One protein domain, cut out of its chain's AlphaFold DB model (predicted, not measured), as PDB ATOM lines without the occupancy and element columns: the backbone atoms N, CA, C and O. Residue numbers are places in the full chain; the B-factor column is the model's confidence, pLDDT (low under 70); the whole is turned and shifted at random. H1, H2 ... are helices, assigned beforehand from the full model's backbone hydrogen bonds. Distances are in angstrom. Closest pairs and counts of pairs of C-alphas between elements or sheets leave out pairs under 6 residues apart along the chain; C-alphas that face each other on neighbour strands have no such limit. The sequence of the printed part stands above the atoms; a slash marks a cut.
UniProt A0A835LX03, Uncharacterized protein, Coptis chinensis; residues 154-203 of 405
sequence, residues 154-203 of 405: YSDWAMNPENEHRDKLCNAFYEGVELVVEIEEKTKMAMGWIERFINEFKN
ATOM      1  N   TYR A 154     136.919 200.327 143.351       41.09
ATOM      2  CA  TYR A 154     137.940 201.308 142.998       41.09
ATOM      3  C   TYR A 154     139.273 200.566 142.882       41.09
ATOM      4  O   TYR A 154     139.556 199.669 143.678       41.09
ATOM      5  N   SER A 155     140.081 200.936 141.891       45.47
ATOM      6  CA  SER A 155     141.398 200.345 141.629       45.47
ATOM      7  C   SER A 155     142.358 200.413 142.823       45.47
ATOM      8  O   SER A 155     143.271 199.599 142.882       45.47
ATOM      9  N   ASP A 156     142.089 201.276 143.807       48.41
ATOM     10  CA  ASP A 156     142.919 201.434 145.010       48.41
ATOM     11  C   ASP A 156     142.316 200.762 146.264       48.41
ATOM     12  O   ASP A 156     142.995 200.593 147.271       48.41
ATOM     13  N   TRP A 157     141.056 200.305 146.215       45.81
ATOM     14  CA  TRP A 157     140.359 199.707 147.371       45.81
ATOM     15  C   TRP A 157     140.725 198.232 147.596       45.81
ATOM     16  O   TRP A 157     140.628 197.723 148.712       45.81
ATOM     17  N   ALA A 158     141.144 197.543 146.530       52.38
ATOM     18  CA  ALA A 158     141.414 196.104 146.507       52.38
ATOM     19  C   ALA A 158     142.811 195.709 147.027       52.38
ATOM     20  O   ALA A 158     143.125 194.522 147.037       52.38
ATOM     21  N   MET A 159     143.648 196.672 147.430       52.94
ATOM     22  CA  MET A 159     145.029 196.410 147.861       52.94
ATOM     23  C   MET A 159     145.271 196.576 149.370       52.94
ATOM     24  O   MET A 159     146.394 196.358 149.810       52.94
ATOM     25  N   ASN A 160     144.251 196.911 150.172       59.22
ATOM     26  CA  ASN A 160     144.392 196.977 151.631       59.22
ATOM     27  C   ASN A 160     143.821 195.695 152.288       59.22
ATOM     28  O   ASN A 160     142.615 195.455 152.157       59.22
ATOM     29  N   PRO A 161     144.626 194.881 153.002       66.50
ATOM     30  CA  PRO A 161     144.142 193.695 153.724       66.50
ATOM     31  C   PRO A 161     143.044 194.016 154.755       66.50
ATOM     32  O   PRO A 161     142.156 193.197 154.993       66.50
ATOM     33  N   GLU A 162     143.016 195.231 155.304       64.06
ATOM     34  CA  GLU A 162     141.946 195.684 156.204       64.06
ATOM     35  C   GLU A 162     140.583 195.733 155.506       64.06
ATOM     36  O   GLU A 162     139.555 195.417 156.106       64.06
ATOM     37  N   ASN A 163     140.556 196.071 154.215       61.06
ATOM     38  CA  ASN A 163     139.319 196.116 153.440       61.06
ATOM     39  C   ASN A 163     138.782 194.712 153.150       61.06
ATOM     40  O   ASN A 163     137.569 194.532 153.072       61.06
ATOM     41  N   GLU A 164     139.654 193.706 153.052       72.94
ATOM     42  CA  GLU A 164     139.229 192.311 152.934       72.94
ATOM     43  C   GLU A 164     138.566 191.821 154.230       72.94
ATOM     44  O   GLU A 164     137.533 191.147 154.182       72.94
ATOM     45  N   HIS A 165     139.106 192.199 155.393       77.62
ATOM     46  CA  HIS A 165     138.482 191.907 156.687       77.62
ATOM     47  C   HIS A 165     137.109 192.578 156.811       77.62
ATOM     48  O   HIS A 165     136.140 191.932 157.215       77.62
ATOM     49  N   ARG A 166     136.999 193.845 156.392       68.56
ATOM     50  CA  ARG A 166     135.729 194.589 156.380       68.56
ATOM     51  C   ARG A 166     134.700 193.953 155.446       68.56
ATOM     52  O   ARG A 166     133.574 193.718 155.874       68.56
ATOM     53  N   ASP A 167     135.087 193.607 154.218       75.88
ATOM     54  CA  ASP A 167     134.208 192.940 153.246       75.88
ATOM     55  C   ASP A 167     133.669 191.612 153.804       75.88
ATOM     56  O   ASP A 167     132.474 191.328 153.691       75.88
ATOM     57  N   LYS A 168     134.531 190.798 154.427       81.06
ATOM     58  CA  LYS A 168     134.137 189.513 155.030       81.06
ATOM     59  C   LYS A 168     133.122 189.702 156.157       81.06
ATOM     60  O   LYS A 168     132.087 189.037 156.146       81.06
ATOM     61  N   LEU A 169     133.388 190.627 157.080       81.06
ATOM     62  CA  LEU A 169     132.488 190.930 158.195       81.06
ATOM     63  C   LEU A 169     131.137 191.456 157.704       81.06
ATOM     64  O   LEU A 169     130.092 190.968 158.131       81.06
ATOM     65  N   CYS A 170     131.142 192.400 156.760       77.38
ATOM     66  CA  CYS A 170     129.914 192.939 156.187       77.38
ATOM     67  C   CYS A 170     129.094 191.858 155.475       77.38
ATOM     68  O   CYS A 170     127.883 191.793 155.670       77.38
ATOM     69  N   ASN A 171     129.722 190.991 154.676       80.94
ATOM     70  CA  ASN A 171     129.002 189.935 153.959       80.94
ATOM     71  C   ASN A 171     128.339 188.933 154.913       80.94
ATOM     72  O   ASN A 171     127.159 188.637 154.736       80.94
ATOM     73  N   ALA A 172     129.063 188.471 155.937       80.38
ATOM     74  CA  ALA A 172     128.511 187.569 156.949       80.38
ATOM     75  C   ALA A 172     127.339 188.216 157.705       80.38
ATOM     76  O   ALA A 172     126.320 187.578 157.963       80.38
ATOM     77  N   PHE A 173     127.453 189.513 158.001       83.75
ATOM     78  CA  PHE A 173     126.384 190.265 158.640       83.75
ATOM     79  C   PHE A 173     125.122 190.333 157.772       83.75
ATOM     80  O   PHE A 173     124.025 190.029 158.239       83.75
ATOM     81  N   TYR A 174     125.272 190.681 156.493       78.81
ATOM     82  CA  TYR A 174     124.140 190.762 155.573       78.81
ATOM     83  C   TYR A 174     123.473 189.408 155.331       78.81
ATOM     84  O   TYR A 174     122.257 189.366 155.174       78.81
ATOM     85  N   GLU A 175     124.228 188.311 155.327       80.81
ATOM     86  CA  GLU A 175     123.652 186.966 155.261       80.81
ATOM     87  C   GLU A 175     122.768 186.672 156.482       80.81
ATOM     88  O   GLU A 175     121.644 186.199 156.329       80.81
ATOM     89  N   GLY A 176     123.221 187.048 157.683       76.25
ATOM     90  CA  GLY A 176     122.421 186.941 158.904       76.25
ATOM     91  C   GLY A 176     121.147 187.788 158.861       76.25
ATOM     92  O   GLY A 176     120.083 187.308 159.247       76.25
ATOM     93  N   VAL A 177     121.229 189.016 158.339       77.12
ATOM     94  CA  VAL A 177     120.084 189.935 158.195       77.12
ATOM     95  C   VAL A 177     118.972 189.323 157.336       77.12
ATOM     96  O   VAL A 177     117.806 189.379 157.727       77.12
ATOM     97  N   GLU A 178     119.309 188.685 156.213       78.38
ATOM     98  CA  GLU A 178     118.315 188.054 155.324       78.38
ATOM     99  C   GLU A 178     117.540 186.916 156.030       78.38
ATOM    100  O   GLU A 178     116.412 186.619 155.645       78.38
ATOM    101  N   LEU A 179     118.091 186.313 157.093       76.88
ATOM    102  CA  LEU A 179     117.442 185.238 157.858       76.88
ATOM    103  C   LEU A 179     116.527 185.732 158.992       76.88
ATOM    104  O   LEU A 179     115.686 184.966 159.473       76.88
ATOM    105  N   VAL A 180     116.700 186.972 159.464       78.31
ATOM    106  CA  VAL A 180     116.007 187.484 160.666       78.31
ATOM    107  C   VAL A 180     114.992 188.591 160.387       78.31
ATOM    108  O   VAL A 180     114.104 188.790 161.214       78.31
ATOM    109  N   VAL A 181     115.065 189.257 159.228       75.25
ATOM    110  CA  VAL A 181     114.250 190.443 158.878       75.25
ATOM    111  C   VAL A 181     112.735 190.204 158.886       75.25
ATOM    112  O   VAL A 181     111.973 191.144 159.091       75.25
ATOM    113  N   GLU A 182     112.273 188.970 158.692       74.12
ATOM    114  CA  GLU A 182     110.834 188.670 158.646       74.12
ATOM    115  C   GLU A 182     110.197 188.475 160.033       74.12
ATOM    116  O   GLU A 182     108.972 188.475 160.147       74.12
ATOM    117  N   ILE A 183     110.998 188.315 161.098       81.69
ATOM    118  CA  ILE A 183     110.502 188.006 162.447       81.69
ATOM    119  C   ILE A 183     111.047 189.032 163.445       81.69
ATOM    120  O   ILE A 183     112.242 189.062 163.744       81.69
ATOM    121  N   GLU A 184     110.150 189.842 164.010       81.44
ATOM    122  CA  GLU A 184     110.486 190.952 164.911       81.44
ATOM    123  C   GLU A 184     111.301 190.499 166.136       81.44
ATOM    124  O   GLU A 184     112.329 191.089 166.456       81.44
ATOM    125  N   GLU A 185     110.915 189.388 166.767       86.00
ATOM    126  CA  GLU A 185     111.618 188.848 167.941       86.00
ATOM    127  C   GLU A 185     113.031 188.341 167.607       86.00
ATOM    128  O   GLU A 185     113.971 188.537 168.379       86.00
ATOM    129  N   LYS A 186     113.233 187.771 166.411       80.19
ATOM    130  CA  LYS A 186     114.571 187.378 165.936       80.19
ATOM    131  C   LYS A 186     115.418 188.591 165.568       80.19
ATOM    132  O   LYS A 186     116.627 188.569 165.774       80.19
ATOM    133  N   THR A 187     114.787 189.655 165.073       83.69
ATOM    134  CA  THR A 187     115.458 190.930 164.799       83.69
ATOM    135  C   THR A 187     115.945 191.573 166.099       83.69
ATOM    136  O   THR A 187     117.115 191.941 166.187       83.69
ATOM    137  N   LYS A 188     115.105 191.626 167.143       86.25
ATOM    138  CA  LYS A 188     115.499 192.104 168.485       86.25
ATOM    139  C   LYS A 188     116.636 191.266 169.073       86.25
ATOM    140  O   LYS A 188     117.609 191.816 169.587       86.25
ATOM    141  N   MET A 189     116.553 189.942 168.945       85.56
ATOM    142  CA  MET A 189     117.603 189.024 169.392       85.56
ATOM    143  C   MET A 189     118.935 189.253 168.656       85.56
ATOM    144  O   MET A 189     119.979 189.331 169.302       85.56
ATOM    145  N   ALA A 190     118.902 189.420 167.330       84.81
ATOM    146  CA  ALA A 190     120.085 189.710 166.524       84.81
ATOM    147  C   ALA A 190     120.711 191.066 166.884       84.81
ATOM    148  O   ALA A 190     121.926 191.146 167.051       84.81
ATOM    149  N   MET A 191     119.897 192.108 167.084       85.38
ATOM    150  CA  MET A 191     120.370 193.413 167.564       85.38
ATOM    151  C   MET A 191     121.064 193.306 168.924       85.38
ATOM    152  O   MET A 191     122.175 193.810 169.078       85.38
ATOM    153  N   GLY A 192     120.496 192.544 169.861       89.44
ATOM    154  CA  GLY A 192     121.131 192.294 171.156       89.44
ATOM    155  C   GLY A 192     122.473 191.552 171.059       89.44
ATOM    156  O   GLY A 192     123.365 191.792 171.873       89.44
ATOM    157  N   TRP A 193     122.659 190.668 170.074       88.88
ATOM    158  CA  TRP A 193     123.962 190.040 169.813       88.88
ATOM    159  C   TRP A 193     124.973 191.012 169.210       88.88
ATOM    160  O   TRP A 193     126.133 190.992 169.613       88.88
ATOM    161  N   ILE A 194     124.541 191.880 168.295       88.56
ATOM    162  CA  ILE A 194     125.397 192.904 167.680       88.56
ATOM    163  C   ILE A 194     125.889 193.894 168.734       88.56
ATOM    164  O   ILE A 194     127.070 194.223 168.763       88.56
ATOM    165  N   GLU A 195     125.008 194.345 169.625       87.56
ATOM    166  CA  GLU A 195     125.369 195.263 170.707       87.56
ATOM    167  C   GLU A 195     126.382 194.636 171.670       87.56
ATOM    168  O   GLU A 195     127.381 195.271 172.010       87.56
ATOM    169  N   ARG A 196     126.186 193.366 172.054       88.31
ATOM    170  CA  ARG A 196     127.164 192.626 172.871       88.31
ATOM    171  C   ARG A 196     128.499 192.474 172.154       88.31
ATOM    172  O   ARG A 196     129.525 192.789 172.743       88.31
ATOM    173  N   PHE A 197     128.472 192.074 170.885       85.69
ATOM    174  CA  PHE A 197     129.663 191.949 170.049       85.69
ATOM    175  C   PHE A 197     130.432 193.277 169.974       85.69
ATOM    176  O   PHE A 197     131.627 193.318 170.243       85.69
ATOM    177  N   ILE A 198     129.754 194.393 169.699       84.69
ATOM    178  CA  ILE A 198     130.383 195.723 169.663       84.69
ATOM    179  C   ILE A 198     130.995 196.080 171.026       84.69
ATOM    180  O   ILE A 198     132.104 196.615 171.075       84.69
ATOM    181  N   ASN A 199     130.302 195.780 172.125       85.81
ATOM    182  CA  ASN A 199     130.783 196.076 173.475       85.81
ATOM    183  C   ASN A 199     131.996 195.222 173.875       85.81
ATOM    184  O   ASN A 199     132.891 195.734 174.544       85.81
ATOM    185  N   GLU A 200     132.081 193.966 173.433       86.81
ATOM    186  CA  GLU A 200     133.255 193.109 173.659       86.81
ATOM    187  C   GLU A 200     134.524 193.690 173.017       86.81
ATOM    188  O   GLU A 200     135.581 193.711 173.646       86.81
ATOM    189  N   PHE A 201     134.425 194.232 171.799       80.50
ATOM    190  CA  PHE A 201     135.571 194.859 171.130       80.50
ATOM    191  C   PHE A 201     135.893 196.255 171.672       80.50
ATOM    192  O   PHE A 201     137.069 196.606 171.761       80.50
ATOM    193  N   LYS A 202     134.884 197.034 172.086       79.56
ATOM    194  CA  LYS A 202     135.094 198.341 172.738       79.56
ATOM    195  C   LYS A 202     135.775 198.220 174.102       79.56
ATOM    196  O   LYS A 202     136.577 199.078 174.447       79.56
ATOM    197  N   ASN A 203     135.491 197.150 174.843       78.81
ATOM    198  CA  ASN A 203     136.022 196.931 176.192       78.81
ATOM    199  C   ASN A 203     137.331 196.116 176.211       78.81
ATOM    200  O   ASN A 203     137.775 195.693 177.277       78.81
TER     201      ASN A 203
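What this domain is: This is residues 154 to 203 of the 405 residues of an uncharacterized protein of Coptis chinensis (UniProt A0A835LX03). Two long helices, H1 and H2, make a narrow V, meeting near the tight link between them and spreading apart toward their other ends. Nothing fills the space between the arms, and a short stretch without a named element, residues 154 to 160, sticks out before H1. The printed part has 50 residues with two named helices, H1 then H2, and no named strand; its class is all helix. The whole is loose, with a radius of gyration of the C-alphas of 14.0 A, and flat, spanning 41 by 29 by 11 A.

Where its parts are: The printed part begins at Tyr 154, with its C-alpha at (137.940, 201.308, 142.998). H1 is residues 161 to 180, 29.6 A from first to last C-alpha, and begins at C-alpha 161 at (144.142, 193.695, 153.724). H2 is residues 184 to 202, 26.9 A long in the same measure, and ends at C-alpha 202 at (135.094, 198.341, 172.738).

How they stand to each other: H1 and H2 only just touch, with 3 pairs of C-alphas within 8 A, and they touch only at the corner by their link. The closest C-alphas of the two are those of Val 180 and Thr 187, 5.4 A apart. H1 touches H2 with residue 180 alone, and H2 touches H1 with residues 186 to 190 alone. Their lines stand at a shallow tilt of 24 degrees, and they run opposite ways. Their centres are 14.8 A apart. In H2 every O i to N i+4 pair is within hydrogen-bond range; in H1 15 of 16 are.

The domain as a whole: The two C-alphas farthest apart are those of Ser 155 and Glu 185, at 41.4 A. Residues 154 to 172, of which 161 to 172 belong to H1, stand free, and so do residues 195 to 203, of which 195 to 202 belong to H2. The printed part has no cut, and the link from H1 to H2 is tight, with 3 residues. The mean pLDDT of the printed part is 75.8; it is under 70 in residues 154 to 163 and residue 166.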